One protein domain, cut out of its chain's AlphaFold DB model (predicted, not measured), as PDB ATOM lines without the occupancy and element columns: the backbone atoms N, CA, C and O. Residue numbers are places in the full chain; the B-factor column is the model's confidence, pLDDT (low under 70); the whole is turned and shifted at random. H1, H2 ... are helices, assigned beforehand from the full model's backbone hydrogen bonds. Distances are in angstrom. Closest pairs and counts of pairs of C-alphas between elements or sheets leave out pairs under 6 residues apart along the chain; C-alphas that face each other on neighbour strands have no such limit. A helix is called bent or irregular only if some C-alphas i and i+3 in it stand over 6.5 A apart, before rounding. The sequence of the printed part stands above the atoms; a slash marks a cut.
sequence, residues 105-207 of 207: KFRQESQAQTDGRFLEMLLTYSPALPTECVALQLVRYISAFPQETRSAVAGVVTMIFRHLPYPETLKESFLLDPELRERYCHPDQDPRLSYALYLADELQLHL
ATOM      1  N   LYS A 105      24.355  14.330 -35.424       86.31
ATOM      2  CA  LYS A 105      25.275  15.424 -35.113       86.31
ATOM      3  C   LYS A 105      25.286  15.698 -33.610       86.31
ATOM      4  O   LYS A 105      26.354  15.776 -33.010       86.31
ATOM      5  N   PHE A 106      24.111  15.773 -32.992       84.88
ATOM      6  CA  PHE A 106      23.988  15.982 -31.555       84.88
ATOM      7  C   PHE A 106      24.591  14.819 -30.757       84.88
ATOM      8  O   PHE A 106      25.259  15.035 -29.746       84.88
ATOM      9  N   ARG A 107      24.403  13.573 -31.217       82.50
ATOM     10  CA  ARG A 107      25.025  12.398 -30.586       82.50
ATOM     11  C   ARG A 107      26.551  12.466 -30.622       82.50
ATOM     12  O   ARG A 107      27.183  12.213 -29.599       82.50
ATOM     13  N   GLN A 108      27.131  12.851 -31.756       84.06
ATOM     14  CA  GLN A 108      28.581  13.013 -31.892       84.06
ATOM     15  C   GLN A 108      29.122  14.131 -30.991       84.06
ATOM     16  O   GLN A 108      30.129  13.933 -30.314       84.06
ATOM     17  N   GLU A 109      28.434  15.273 -30.919       83.44
ATOM     18  CA  GLU A 109      28.808  16.384 -30.031       83.44
ATOM     19  C   GLU A 109      28.738  15.987 -28.545       83.44
ATOM     20  O   GLU A 109      29.663  16.269 -27.779       83.44
ATOM     21  N   SER A 110      27.680  15.277 -28.140       83.38
ATOM     22  CA  SER A 110      27.509  14.785 -26.765       83.38
ATOM     23  C   SER A 110      28.572  13.747 -26.377       83.38
ATOM     24  O   SER A 110      29.151  13.811 -25.285       83.38
ATOM     25  N   GLN A 111      28.898  12.824 -27.289       84.81
ATOM     26  CA  GLN A 111      29.971  11.852 -27.075       84.81
ATOM     27  C   GLN A 111      31.326  12.552 -26.940       84.81
ATOM     28  O   GLN A 111      32.049  12.289 -25.982       84.81
ATOM     29  N   ALA A 112      31.637  13.504 -27.825       84.81
ATOM     30  CA  ALA A 112      32.880  14.269 -27.763       84.81
ATOM     31  C   ALA A 112      33.014  15.053 -26.444       84.81
ATOM     32  O   ALA A 112      34.099  15.114 -25.866       84.81
ATOM     33  N   GLN A 113      31.912  15.609 -25.926       86.44
ATOM     34  CA  GLN A 113      31.899  16.262 -24.615       86.44
ATOM     35  C   GLN A 113      32.162  15.269 -23.473       86.44
ATOM     36  O   GLN A 113      32.880  15.593 -22.524       86.44
ATOM     37  N   THR A 114      31.582  14.071 -23.553       88.19
ATOM     38  CA  THR A 114      31.763  13.010 -22.552       88.19
ATOM     39  C   THR A 114      33.207  12.506 -22.537       88.19
ATOM     40  O   THR A 114      33.816  12.435 -21.468       88.19
ATOM     41  N   ASP A 115      33.780  12.254 -23.714       89.31
ATOM     42  CA  ASP A 115      35.175  11.843 -23.877       89.31
ATOM     43  C   ASP A 115      36.137  12.937 -23.395       89.31
ATOM     44  O   ASP A 115      37.097  12.644 -22.685       89.31
ATOM     45  N   GLY A 116      35.845  14.206 -23.701       90.25
ATOM     46  CA  GLY A 116      36.612  15.350 -23.208       90.25
ATOM     47  C   GLY A 116      36.662  15.392 -21.681       90.25
ATOM     48  O   GLY A 116      37.746  15.416 -21.104       90.25
ATOM     49  N   ARG A 117      35.507  15.290 -21.007       92.31
ATOM     50  CA  ARG A 117      35.447  15.242 -19.532       92.31
ATOM     51  C   ARG A 117      36.199  14.051 -18.949       92.31
ATOM     52  O   ARG A 117      36.813  14.176 -17.891       92.31
ATOM     53  N   PHE A 118      36.145  12.899 -19.616       94.62
ATOM     54  CA  PHE A 118      36.923  11.738 -19.204       94.62
ATOM     55  C   PHE A 118      38.424  12.009 -19.299       94.62
ATOM     56  O   PHE A 118      39.136  11.718 -18.343       94.62
ATOM     57  N   LEU A 119      38.903  12.608 -20.391       95.12
ATOM     58  CA  LEU A 119      40.316  12.955 -20.540       95.12
ATOM     59  C   LEU A 119      40.781  13.990 -19.512       95.12
ATOM     60  O   LEU A 119      41.868  13.846 -18.961       95.12
ATOM     61  N   GLU A 120      39.968  15.001 -19.210       94.75
ATOM     62  CA  GLU A 120      40.282  15.980 -18.160       94.75
ATOM     63  C   GLU A 120      40.485  15.301 -16.797       94.75
ATOM     64  O   GLU A 120      41.476  15.550 -16.105       94.75
ATOM     65  N   MET A 121      39.570  14.402 -16.426       94.75
ATOM     66  CA  MET A 121      39.675  13.603 -15.204       94.75
ATOM     67  C   MET A 121      40.887  12.657 -15.259       94.75
ATOM     68  O   MET A 121      41.643  12.598 -14.292       94.75
ATOM     69  N   LEU A 122      41.105  11.964 -16.382       95.06
ATOM     70  CA  LEU A 122      42.240  11.061 -16.584       95.06
ATOM     71  C   LEU A 122      43.563  11.789 -16.338       95.06
ATOM     72  O   LEU A 122      44.378  11.288 -15.579       95.06
ATOM     73  N   LEU A 123      43.755  12.978 -16.919       95.69
ATOM     74  CA  LEU A 123      44.963  13.795 -16.744       95.69
ATOM     75  C   LEU A 123      45.135  14.286 -15.300       95.69
ATOM     76  O   LEU A 123      46.237  14.297 -14.760       95.69
ATOM     77  N   THR A 124      44.032  14.630 -14.638       93.31
ATOM     78  CA  THR A 124      44.060  15.108 -13.248       93.31
ATOM     79  C   THR A 124      44.524  14.015 -12.267       93.31
ATOM     80  O   THR A 124      45.180  14.302 -11.259       93.31
ATOM     81  N   TYR A 125      44.208  12.750 -12.562       92.69
ATOM     82  CA  TYR A 125      44.549  11.587 -11.734       92.69
ATOM     83  C   TYR A 125      45.624  10.678 -12.351       92.69
ATOM     84  O   TYR A 125      45.952   9.644 -11.770       92.69
ATOM     85  N   SER A 126      46.218  11.061 -13.482       93.00
ATOM     86  CA  SER A 126      47.121  10.205 -14.258       93.00
ATOM     87  C   SER A 126      48.357   9.698 -13.508       93.00
ATOM     88  O   SER A 126      48.794   8.596 -13.833       93.00
ATOM     89  N   PRO A 127      48.923  10.385 -12.487       92.12
ATOM     90  CA  PRO A 127      50.037   9.820 -11.727       92.12
ATOM     91  C   PRO A 127      49.683   8.539 -10.960       92.12
ATOM     92  O   PRO A 127      50.588   7.796 -10.593       92.12
ATOM     93  N   ALA A 128      48.399   8.263 -10.716       89.69
ATOM     94  CA  ALA A 128      47.954   7.028 -10.069       89.69
ATOM     95  C   ALA A 128      47.917   5.815 -11.017       89.69
ATOM     96  O   ALA A 128      47.569   4.717 -10.588       89.69
ATOM     97  N   LEU A 129      48.231   6.018 -12.298       90.69
ATOM     98  CA  LEU A 129      48.124   5.027 -13.359       90.69
ATOM     99  C   LEU A 129      49.484   4.816 -14.038       90.69
ATOM    100  O   LEU A 129      50.321   5.726 -14.044       90.69
ATOM    101  N   PRO A 130      49.707   3.656 -14.680       89.75
ATOM    102  CA  PRO A 130      50.845   3.483 -15.575       89.75
ATOM    103  C   PRO A 130      50.824   4.542 -16.683       89.75
ATOM    104  O   PRO A 130      49.816   4.708 -17.372       89.75
ATOM    105  N   THR A 131      51.936   5.255 -16.872       90.12
ATOM    106  CA  THR A 131      51.996   6.383 -17.817       90.12
ATOM    107  C   THR A 131      51.734   5.945 -19.256       90.12
ATOM    108  O   THR A 131      50.973   6.606 -19.957       90.12
ATOM    109  N   GLU A 132      52.253   4.783 -19.656       88.56
ATOM    110  CA  GLU A 132      51.989   4.176 -20.968       88.56
ATOM    111  C   GLU A 132      50.483   3.982 -21.220       88.56
ATOM    112  O   GLU A 132      49.975   4.295 -22.294       88.56
ATOM    113  N   CYS A 133      49.725   3.543 -20.208       90.50
ATOM    114  CA  CYS A 133      48.277   3.361 -20.324       90.50
ATOM    115  C   CYS A 133      47.559   4.693 -20.605       90.50
ATOM    116  O   CYS A 133      46.671   4.766 -21.461       90.50
ATOM    117  N   VAL A 134      47.978   5.761 -19.921       93.62
ATOM    118  CA  VAL A 134      47.453   7.116 -20.131       93.62
ATOM    119  C   VAL A 134      47.800   7.598 -21.540       93.62
ATOM    120  O   VAL A 134      46.910   8.042 -22.264       93.62
ATOM    121  N   ALA A 135      49.059   7.451 -21.963       93.94
ATOM    122  CA  ALA A 135      49.519   7.853 -23.288       93.94
ATOM    123  C   ALA A 135      48.750   7.132 -24.409       93.94
ATOM    124  O   ALA A 135      48.231   7.785 -25.315       93.94
ATOM    125  N   LEU A 136      48.565   5.812 -24.314       92.19
ATOM    126  CA  LEU A 136      47.787   5.034 -25.284       92.19
ATOM    127  C   LEU A 136      46.325   5.493 -25.374       92.19
ATOM    128  O   LEU A 136      45.759   5.572 -26.469       92.19
ATOM    129  N   GLN A 137      45.701   5.839 -24.246       92.00
ATOM    130  CA  GLN A 137      44.331   6.355 -24.240       92.00
ATOM    131  C   GLN A 137      44.235   7.748 -24.895       92.00
ATOM    132  O   GLN A 137      43.246   8.035 -25.576       92.00
ATOM    133  N   LEU A 138      45.269   8.586 -24.766       94.62
ATOM    134  CA  LEU A 138      45.376   9.864 -25.478       94.62
ATOM    135  C   LEU A 138      45.591   9.668 -26.990       94.62
ATOM    136  O   LEU A 138      44.906  10.309 -27.790       94.62
ATOM    137  N   VAL A 139      46.460   8.738 -27.401       93.56
ATOM    138  CA  VAL A 139      46.656   8.372 -28.820       93.56
ATOM    139  C   VAL A 139      45.358   7.874 -29.446       93.56
ATOM    140  O   VAL A 139      45.024   8.248 -30.573       93.56
ATOM    141  N   ARG A 140      44.581   7.070 -28.715       89.44
ATOM    142  CA  ARG A 140      43.269   6.607 -29.176       89.44
ATOM    143  C   ARG A 140      42.321   7.776 -29.437       89.44
ATOM    144  O   ARG A 140      41.646   7.777 -30.463       89.44
ATOM    145  N   TYR A 141      42.276   8.755 -28.534       91.06
ATOM    146  CA  TYR A 141      41.456   9.948 -28.733       91.06
ATOM    147  C   TYR A 141      41.890  10.723 -29.982       91.06
ATOM    148  O   TYR A 141      41.051  11.071 -30.806       91.06
ATOM    149  N   ILE A 142      43.196  10.912 -30.185       92.44
ATOM    150  CA  ILE A 142      43.744  11.560 -31.389       92.44
ATOM    151  C   ILE A 142      43.353  10.788 -32.656       92.44
ATOM    152  O   ILE A 142      42.919  11.376 -33.646       92.44
ATOM    153  N   SER A 143      43.449   9.461 -32.607       90.75
ATOM    154  CA  SER A 143      43.145   8.564 -33.728       90.75
ATOM    155  C   SER A 143      41.664   8.550 -34.114       90.75
ATOM    156  O   SER A 143      41.335   8.136 -35.226       90.75
ATOM    157  N   ALA A 144      40.766   9.026 -33.245       87.25
ATOM    158  CA  ALA A 144      39.354   9.207 -33.577       87.25
ATOM    159  C   ALA A 144      39.123  10.341 -34.601       87.25
ATOM    160  O   ALA A 144      38.062  10.390 -35.222       87.25
ATOM    161  N   PHE A 145      40.123  11.201 -34.838       87.50
ATOM    162  CA  PHE A 145      40.058  12.344 -35.755       87.50
ATOM    163  C   PHE A 145      41.120  12.257 -36.870       87.50
ATOM    164  O   PHE A 145      41.975  13.138 -36.987       87.50
ATOM    165  N   PRO A 146      41.085  11.231 -37.745       87.00
ATOM    166  CA  PRO A 146      42.160  10.968 -38.710       87.00
ATOM    167  C   PRO A 146      42.347  12.069 -39.766       87.00
ATOM    168  O   PRO A 146      43.417  12.185 -40.353       87.00
ATOM    169  N   GLN A 147      41.318  12.879 -40.025       90.38
ATOM    170  CA  GLN A 147      41.397  14.001 -40.970       90.38
ATOM    171  C   GLN A 147      42.005  15.265 -40.341       90.38
ATOM    172  O   GLN A 147      42.402  16.185 -41.052       90.38
ATOM    173  N   GLU A 148      42.105  15.307 -39.010       90.19
ATOM    174  CA  GLU A 148      42.528  16.477 -38.243       90.19
ATOM    175  C   GLU A 148      43.616  16.128 -37.217       90.19
ATOM    176  O   GLU A 148      43.777  16.827 -36.218       90.19
ATOM    177  N   THR A 149      44.413  15.083 -37.466       89.50
ATOM    178  CA  THR A 149      45.387  14.535 -36.504       89.50
ATOM    179  C   THR A 149      46.279  15.605 -35.878       89.50
ATOM    180  O   THR A 149      46.467  15.615 -34.669       89.50
ATOM    181  N   ARG A 150      46.795  16.559 -36.665       90.75
ATOM    182  CA  ARG A 150      47.635  17.651 -36.132       90.75
ATOM    183  C   ARG A 150      46.880  18.554 -35.153       90.75
ATOM    184  O   ARG A 150      47.451  18.964 -34.148       90.75
ATOM    185  N   SER A 151      45.617  18.854 -35.453       92.56
ATOM    186  CA  SER A 151      44.737  19.633 -34.577       92.56
ATOM    187  C   SER A 151      44.439  18.855 -33.295       92.56
ATOM    188  O   SER A 151      44.585  19.393 -32.200       92.56
ATOM    189  N   ALA A 152      44.130  17.562 -33.421       91.62
ATOM    190  CA  ALA A 152      43.866  16.681 -32.288       91.62
ATOM    191  C   ALA A 152      45.094  16.516 -31.372       91.62
ATOM    192  O   ALA A 152      44.961  16.629 -30.156       91.62
ATOM    193  N   VAL A 153      46.297  16.342 -31.938       95.19
ATOM    194  CA  VAL A 153      47.563  16.315 -31.182       95.19
ATOM    195  C   VAL A 153      47.759  17.627 -30.424       95.19
ATOM    196  O   VAL A 153      47.988  17.606 -29.217       95.19
ATOM    197  N   ALA A 154      47.624  18.776 -31.095       94.81
ATOM    198  CA  ALA A 154      47.767  20.079 -30.444       94.81
ATOM    199  C   ALA A 154      46.733  20.282 -29.320       94.81
ATOM    200  O   ALA A 154      47.069  20.813 -28.258       94.81
ATOM    201  N   GLY A 155      45.496  19.822 -29.529       94.38
ATOM    202  CA  GLY A 155      44.433  19.833 -28.527       94.38
ATOM    203  C   GLY A 155      44.787  18.998 -27.300       94.38
ATOM    204  O   GLY A 155      44.742  19.512 -26.184       94.38
ATOM    205  N   VAL A 156      45.220  17.753 -27.496       95.38
ATOM    206  CA  VAL A 156      45.630  16.859 -26.403       95.38
ATOM    207  C   VAL A 156      46.831  17.407 -25.637       95.38
ATOM    208  O   VAL A 156      46.794  17.451 -24.410       95.38
ATOM    209  N   VAL A 157      47.865  17.891 -26.331       96.19
ATOM    210  CA  VAL A 157      49.021  18.525 -25.674       96.19
ATOM    211  C   VAL A 157      48.563  19.725 -24.847       96.19
ATOM    212  O   VAL A 157      48.939  19.862 -23.687       96.19
ATOM    213  N   THR A 158      47.672  20.558 -25.386       96.06
ATOM    214  CA  THR A 158      47.093  21.679 -24.630       96.06
ATOM    215  C   THR A 158      46.332  21.200 -23.390       96.06
ATOM    216  O   THR A 158      46.444  21.817 -22.331       96.06
ATOM    217  N   MET A 159      45.583  20.094 -23.483       96.06
ATOM    218  CA  MET A 159      44.876  19.514 -22.339       96.06
ATOM    219  C   MET A 159      45.840  19.041 -21.249       96.06
ATOM    220  O   MET A 159      45.589  19.344 -20.085       96.06
ATOM    221  N   ILE A 160      46.955  18.389 -21.604       97.06
ATOM    222  CA  ILE A 160      47.983  17.936 -20.646       97.06
ATOM    223  C   ILE A 160      48.466  19.103 -19.772       97.06
ATOM    224  O   ILE A 160      48.500  18.997 -18.549       97.06
ATOM    225  N   PHE A 161      48.778  20.251 -20.381       95.75
ATOM    226  CA  PHE A 161      49.273  21.419 -19.641       95.75
ATOM    227  C   PHE A 161      48.172  22.237 -18.954       95.75
ATOM    228  O   PHE A 161      48.464  23.024 -18.052       95.75
ATOM    229  N   ARG A 162      46.906  22.064 -19.349       95.00
ATOM    230  CA  ARG A 162      45.756  22.734 -18.726       95.00
ATOM    231  C   ARG A 162      45.213  21.968 -17.519       95.00
ATOM    232  O   ARG A 162      44.801  22.595 -16.544       95.00
ATOM    233  N   HIS A 163      45.212  20.640 -17.580       94.88
ATOM    234  CA  HIS A 163      44.639  19.745 -16.572       94.88
ATOM    235  C   HIS A 163      45.747  19.057 -15.780       94.88
ATOM    236  O   HIS A 163      45.887  17.838 -15.785       94.88
ATOM    237  N   LEU A 164      46.555  19.884 -15.116       93.94
ATOM    238  CA  LEU A 164      47.659  19.422 -14.291       93.94
ATOM    239  C   LEU A 164      47.167  18.509 -13.156       93.94
ATOM    240  O   LEU A 164      46.120  18.792 -12.561       93.94
ATOM    241  N   PRO A 165      47.937  17.467 -12.803       92.94
ATOM    242  CA  PRO A 165      47.526  16.524 -11.778       92.94
ATOM    243  C   PRO A 165      47.437  17.164 -10.395       92.94
ATOM    244  O   PRO A 165      48.062  18.194 -10.106       92.94
ATOM    245  N   TYR A 166      46.696  16.513  -9.501       88.50
ATOM    246  CA  TYR A 166      46.710  16.888  -8.090       88.50
ATOM    247  C   TYR A 166      48.117  16.707  -7.484       88.50
ATOM    248  O   TYR A 166      48.742  15.665  -7.682       88.50
ATOM    249  N   PRO A 167      48.645  17.683  -6.720       87.00
ATOM    250  CA  PRO A 167      49.960  17.558  -6.084       87.00
ATOM    251  C   PRO A 167      50.118  16.302  -5.219       87.00
ATOM    252  O   PRO A 167      51.220  15.773  -5.068       87.00
ATOM    253  N   GLU A 168      49.023  15.838  -4.624       83.44
ATOM    254  CA  GLU A 168      48.980  14.665  -3.762       83.44
ATOM    255  C   GLU A 168      49.246  13.370  -4.538       83.44
ATOM    256  O   GLU A 168      49.933  12.497  -4.012       83.44
ATOM    257  N   THR A 169      48.792  13.262  -5.794       82.81
ATOM    258  CA  THR A 169      48.961  12.042  -6.604       82.81
ATOM    259  C   THR A 169      50.386  11.887  -7.139       82.81
ATOM    260  O   THR A 169      50.847  10.772  -7.358       82.81
ATOM    261  N   LEU A 170      51.141  12.983  -7.279       83.19
ATOM    262  CA  LEU A 170      52.532  12.962  -7.755       83.19
ATOM    263  C   LEU A 170      53.521  12.326  -6.775       83.19
ATOM    264  O   LEU A 170      54.552  11.788  -7.189       83.19
ATOM    265  N   LYS A 171      53.238  12.423  -5.471       69.12
ATOM    266  CA  LYS A 171      54.135  11.936  -4.410       69.12
ATOM    267  C   LYS A 171      54.220  10.414  -4.357       69.12
ATOM    268  O   LYS A 171      55.156   9.892  -3.763       69.12
ATOM    269  N   GLU A 172      53.250   9.728  -4.953       64.00
ATOM    270  CA  GLU A 172      53.097   8.277  -4.856       64.00
ATOM    271  C   GLU A 172      53.692   7.519  -6.056       64.00
ATOM    272  O   GLU A 172      53.783   6.296  -6.000       64.00
ATOM    273  N   SER A 173      54.146   8.212  -7.111       68.38
ATOM    274  CA  SER A 173      54.695   7.569  -8.316       68.38
ATOM    275  C   SER A 173      55.878   8.329  -8.932       68.38
ATOM    276  O   SER A 173      57.030   7.973  -8.700       68.38
ATOM    277  N   PHE A 174      55.619   9.404  -9.679       77.88
ATOM    278  CA  PHE A 174      56.608  10.132 -10.486       77.88
ATOM    279  C   PHE A 174      57.778  10.681  -9.660       77.88
ATOM    280  O   PHE A 174      58.936  10.559 -10.045       77.88
ATOM    281  N   LEU A 175      57.490  11.239  -8.481       77.62
ATOM    282  CA  LEU A 175      58.518  11.786  -7.587       77.62
ATOM    283  C   LEU A 175      59.300  10.713  -6.812       77.62
ATOM    284  O   LEU A 175      60.148  11.058  -5.981       77.62
ATOM    285  N   LEU A 176      59.012   9.430  -7.031       80.06
ATOM    286  CA  LEU A 176      59.740   8.317  -6.422       80.06
ATOM    287  C   LEU A 176      60.744   7.676  -7.382       80.06
ATOM    288  O   LEU A 176      61.678   7.037  -6.905       80.06
ATOM    289  N   ASP A 177      60.602   7.889  -8.691       84.56
ATOM    290  CA  ASP A 177      61.528   7.382  -9.703       84.56
ATOM    291  C   ASP A 177      62.783   8.281  -9.793       84.56
ATOM    292  O   ASP A 177      62.674   9.459 -10.149       84.56
ATOM    293  N   PRO A 178      63.985   7.776  -9.453       85.50
ATOM    294  CA  PRO A 178      65.205   8.578  -9.481       85.50
ATOM    295  C   PRO A 178      65.580   9.088 -10.877       85.50
ATOM    296  O   PRO A 178      66.039  10.225 -10.990       85.50
ATOM    297  N   GLU A 179      65.366   8.284 -11.921       87.06
ATOM    298  CA  GLU A 179      65.745   8.624 -13.297       87.06
ATOM    299  C   GLU A 179      64.827   9.718 -13.849       87.06
ATOM    300  O   GLU A 179      65.296  10.722 -14.397       87.06
ATOM    301  N   LEU A 180      63.515   9.586 -13.630       85.31
ATOM    302  CA  LEU A 180      62.551  10.613 -14.038       85.31
ATOM    303  C   LEU A 180      62.765  11.924 -13.281       85.31
ATOM    304  O   LEU A 180      62.658  13.007 -13.860       85.31
ATOM    305  N   ARG A 181      63.105  11.850 -11.993       85.06
ATOM    306  CA  ARG A 181      63.415  13.047 -11.205       85.06
ATOM    307  C   ARG A 181      64.637  13.781 -11.720       85.06
ATOM    308  O   ARG A 181      64.580  14.999 -11.828       85.06
ATOM    309  N   GLU A 182      65.722  13.071 -12.008       87.44
ATOM    310  CA  GLU A 182      66.937  13.694 -12.539       87.44
ATOM    311  C   GLU A 182      66.669  14.367 -13.890       87.44
ATOM    312  O   GLU A 182      67.149  15.472 -14.142       87.44
ATOM    313  N   ARG A 183      65.852  13.728 -14.733       89.25
ATOM    314  CA  ARG A 183      65.568  14.207 -16.085       89.25
ATOM    315  C   ARG A 183      64.572  15.367 -16.147       89.25
ATOM    316  O   ARG A 183      64.744  16.246 -16.986       89.25
ATOM    317  N   TYR A 184      63.535  15.366 -15.308       88.44
ATOM    318  CA  TYR A 184      62.398  16.287 -15.449       88.44
ATOM    319  C   TYR A 184      62.164  17.213 -14.248       88.44
ATOM    320  O   TYR A 184      61.483  18.232 -14.395       88.44
ATOM    321  N   CYS A 185      62.649  16.879 -13.046       86.19
ATOM    322  CA  CYS A 185      62.354  17.665 -11.845       86.19
ATOM    323  C   CYS A 185      63.437  18.715 -11.584       86.19
ATOM    324  O   CYS A 185      64.584  18.388 -11.282       86.19
ATOM    325  N   HIS A 186      63.041  19.987 -11.591       83.12
ATOM    326  CA  HIS A 186      63.901  21.099 -11.194       83.12
ATOM    327  C   HIS A 186      63.410  21.715  -9.875       83.12
ATOM    328  O   HIS A 186      62.201  21.871  -9.709       83.12
ATOM    329  N   PRO A 187      64.310  22.095  -8.941       79.38
ATOM    330  CA  PRO A 187      63.923  22.627  -7.629       79.38
ATOM    331  C   PRO A 187      63.005  23.856  -7.689       79.38
ATOM    332  O   PRO A 187      62.177  24.042  -6.802       79.38
ATOM    333  N   ASP A 188      63.140  24.662  -8.744       85.94
ATOM    334  CA  ASP A 188      62.405  25.917  -8.933       85.94
ATOM    335  C   ASP A 188      61.137  25.760  -9.795       85.94
ATOM    336  O   ASP A 188      60.448  26.744 -10.073       85.94
ATOM    337  N   GLN A 189      60.818  24.541 -10.244       85.75
ATOM    338  CA  GLN A 189      59.692  24.269 -11.135       85.75
ATOM    339  C   GLN A 189      58.551  23.565 -10.398       85.75
ATOM    340  O   GLN A 189      58.768  22.705  -9.547       85.75
ATOM    341  N   ASP A 190      57.309  23.913 -10.750       89.75
ATOM    342  CA  ASP A 190      56.138  23.183 -10.260       89.75
ATOM    343  C   ASP A 190      56.234  21.711 -10.716       89.75
ATOM    344  O   ASP A 190      56.242  21.456 -11.925       89.75
ATOM    345  N   PRO A 191      56.274  20.730  -9.793       89.56
ATOM    346  CA  PRO A 191      56.427  19.318 -10.144       89.56
ATOM    347  C   PRO A 191      55.287  18.793 -11.024       89.56
ATOM    348  O   PRO A 191      55.467  17.815 -11.749       89.56
ATOM    349  N   ARG A 192      54.122  19.455 -11.021       92.94
ATOM    350  CA  ARG A 192      53.020  19.131 -11.934       92.94
ATOM    351  C   ARG A 192      53.353  19.458 -13.385       92.94
ATOM    352  O   ARG A 192      52.942  18.720 -14.273       92.94
ATOM    353  N   LEU A 193      54.110  20.528 -13.627       93.19
ATOM    354  CA  LEU A 193      54.596  20.870 -14.965       93.19
ATOM    355  C   LEU A 193      55.678  19.891 -15.422       93.19
ATOM    356  O   LEU A 193      55.686  19.509 -16.586       93.19
ATOM    357  N   SER A 194      56.552  19.451 -14.512       92.81
ATOM    358  CA  SER A 194      57.529  18.392 -14.800       92.81
ATOM    359  C   SER A 194      56.844  17.089 -15.210       92.81
ATOM    360  O   SER A 194      57.231  16.480 -16.202       92.81
ATOM    361  N   TYR A 195      55.785  16.692 -14.499       93.44
ATOM    362  CA  TYR A 195      54.992  15.526 -14.879       93.44
ATOM    363  C   TYR A 195      54.271  15.717 -16.223       93.44
ATOM    364  O   TYR A 195      54.252  14.803 -17.040       93.44
ATOM    365  N   ALA A 196      53.701  16.897 -16.479       94.94
ATOM    366  CA  ALA A 196      53.053  17.205 -17.755       94.94
ATOM    367  C   ALA A 196      54.029  17.107 -18.942       94.94
ATOM    368  O   ALA A 196      53.669  16.564 -19.983       94.94
ATOM    369  N   LEU A 197      55.273  17.576 -18.770       94.19
ATOM    370  CA  LEU A 197      56.345  17.410 -19.758       94.19
ATOM    371  C   LEU A 197      56.680  15.935 -19.979       94.19
ATOM    372  O   LEU A 197      56.707  15.489 -21.117       94.19
ATOM    373  N   TYR A 198      56.861  15.177 -18.897       93.88
ATOM    374  CA  TYR A 198      57.099  13.738 -18.980       93.88
ATOM    375  C   TYR A 198      55.973  13.013 -19.736       93.88
ATOM    376  O   TYR A 198      56.248  12.268 -20.670       93.88
ATOM    377  N   LEU A 199      54.705  13.284 -19.413       95.19
ATOM    378  CA  LEU A 199      53.565  12.681 -20.111       95.19
ATOM    379  C   LEU A 199      53.497  13.087 -21.593       95.19
ATOM    380  O   LEU A 199      53.074  12.286 -22.425       95.19
ATOM    381  N   ALA A 200      53.890  14.316 -21.936       95.69
ATOM    382  CA  ALA A 200      53.950  14.766 -23.324       95.69
ATOM    383  C   ALA A 200      55.056  14.045 -24.119       95.69
ATOM    384  O   ALA A 200      54.811  13.653 -25.262       95.69
ATOM    385  N   ASP A 201      56.223  13.824 -23.509       94.56
ATOM    386  CA  ASP A 201      57.314  13.040 -24.101       94.56
ATOM    387  C   ASP A 201      56.890  11.576 -24.295       94.56
ATOM    388  O   ASP A 201      57.084  11.021 -25.376       94.56
ATOM    389  N   GLU A 202      56.235  10.968 -23.300       94.00
ATOM    390  CA  GLU A 202      55.686   9.610 -23.424       94.00
ATOM    391  C   GLU A 202      54.641   9.526 -24.540       94.00
ATOM    392  O   GLU A 202      54.707   8.640 -25.388       94.00
ATOM    393  N   LEU A 203      53.712  10.487 -24.622       94.50
ATOM    394  CA  LEU A 203      52.748  10.562 -25.723       94.50
ATOM    395  C   LEU A 203      53.449  10.603 -27.089       94.50
ATOM    396  O   LEU A 203      53.010   9.927 -28.017       94.50
ATOM    397  N   GLN A 204      54.539  11.364 -27.216       93.44
ATOM    398  CA  GLN A 204      55.298  11.464 -28.461       93.44
ATOM    399  C   GLN A 204      55.893  10.119 -28.907       93.44
ATOM    400  O   GLN A 204      56.013   9.896 -30.109       93.44
ATOM    401  N   LEU A 205      56.239   9.216 -27.984       91.94
ATOM    402  CA  LEU A 205      56.764   7.885 -28.324       91.94
ATOM    403  C   LEU A 205      55.718   6.974 -28.989       91.94
ATOM    404  O   LEU A 205      56.088   6.004 -29.650       91.94
ATOM    405  N   HIS A 206      54.429   7.279 -28.817       87.75
ATOM    406  CA  HIS A 206      53.313   6.471 -29.310       87.75
ATOM    407  C   HIS A 206      52.560   7.091 -30.503       87.75
ATOM    408  O   HIS A 206      51.616   6.469 -31.000       87.75
ATOM    409  N   LEU A 207      52.943   8.298 -30.944       87.19
ATOM    410  CA  LEU A 207      52.391   8.993 -32.120       87.19
ATOM    411  C   LEU A 207      53.182   8.681 -33.396       87.19
ATOM    412  O   LEU A 207      52.522   8.516 -34.447       87.19
TER     413      LEU A 207
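This is residues 105 to 207 of the 207 residues of an uncharacterized protein of Enterobacter cloacae (UniProt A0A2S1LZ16). Three helices, H2, H3 and H6, pack together as a core, and the longest helix, H1, packs on it with its later part while its first residues, 105 to 111, stick out at one end. Toward the other end the short H4 packs on H1 and H6, and H5 packs crosswise on H6. The printed part has 103 residues with six named helices, H1 to H6 in chain order, and no named strand; the class is all helix. It is compact, with a radius of gyration of the C-alphas of 14.3 A, and only just elongated, with spans of 47 by 24 by 22 A.

H1, residues 105 to 128, has a kink of 36 degrees near residue 122 and is irregular, with C-alphas 124 and 127 8.1 A apart. With residues 119 to 126 alone it touches H2, residues 131 to 143, where the closest C-alphas, of Ser 126 and Val 134, are 6.6 A apart. These two form a helical hairpin, at a shallow tilt of 17 degrees, opposite ways. H2 and H3, residues 149 to 162, form another, at a steep tilt of 42 degrees; their closest C-alphas, of Ile 142 and Ala 152, are 5.2 A apart. H1 and H3 are close but not clearly touching, with the C-alphas of Leu 123 and Ile 160 closest at 6.4 A. H4, residues 167 to 170, touches H1 closest at the C-alphas of Pro 127 and Leu 170, 5.6 A. H5, residues 178 to 184, is apart from H1, H2, H3 and H4. The hub is H6, residues 191 to 205, touching four helices. Its closest C-alphas are Leu 203 to Ala 135 of H2, 4.9 A, at a steep tilt of 60 degrees; Ala 196 to Ile 160 of H3, 5.9 A, at a shallow tilt of 19 degrees, opposite ways; Arg 192 to Pro 167 of H4, 6.8 A; and Ser 194 to Tyr 184 of H5, 5.3 A, about perpendicular at 89 degrees. Every O i to N i+4 pair is within hydrogen-bond range in H2, H3, H5 and H6, and 18 of 20 are in H1; H4 is too short for such a pair, and its one O i to N i+3 pair is not within range.

H1 begins at C-alpha 105, (25.275, 15.424, -35.113), and is 34.8 A from first to last C-alpha. H2 measures 18.3 A, H3 19.6 A, H4 5.5 A and H5 10.1 A. H6 measures 21.5 A and ends at C-alpha 205, (56.764, 7.885, -28.324).

The two C-alphas farthest apart, of Lys 105 and Pro 187, are 48.0 A apart. The printed part has no cut, and no link is long. The mean pLDDT of the printed part is 89.4, and residues 171 to 173 are under 70.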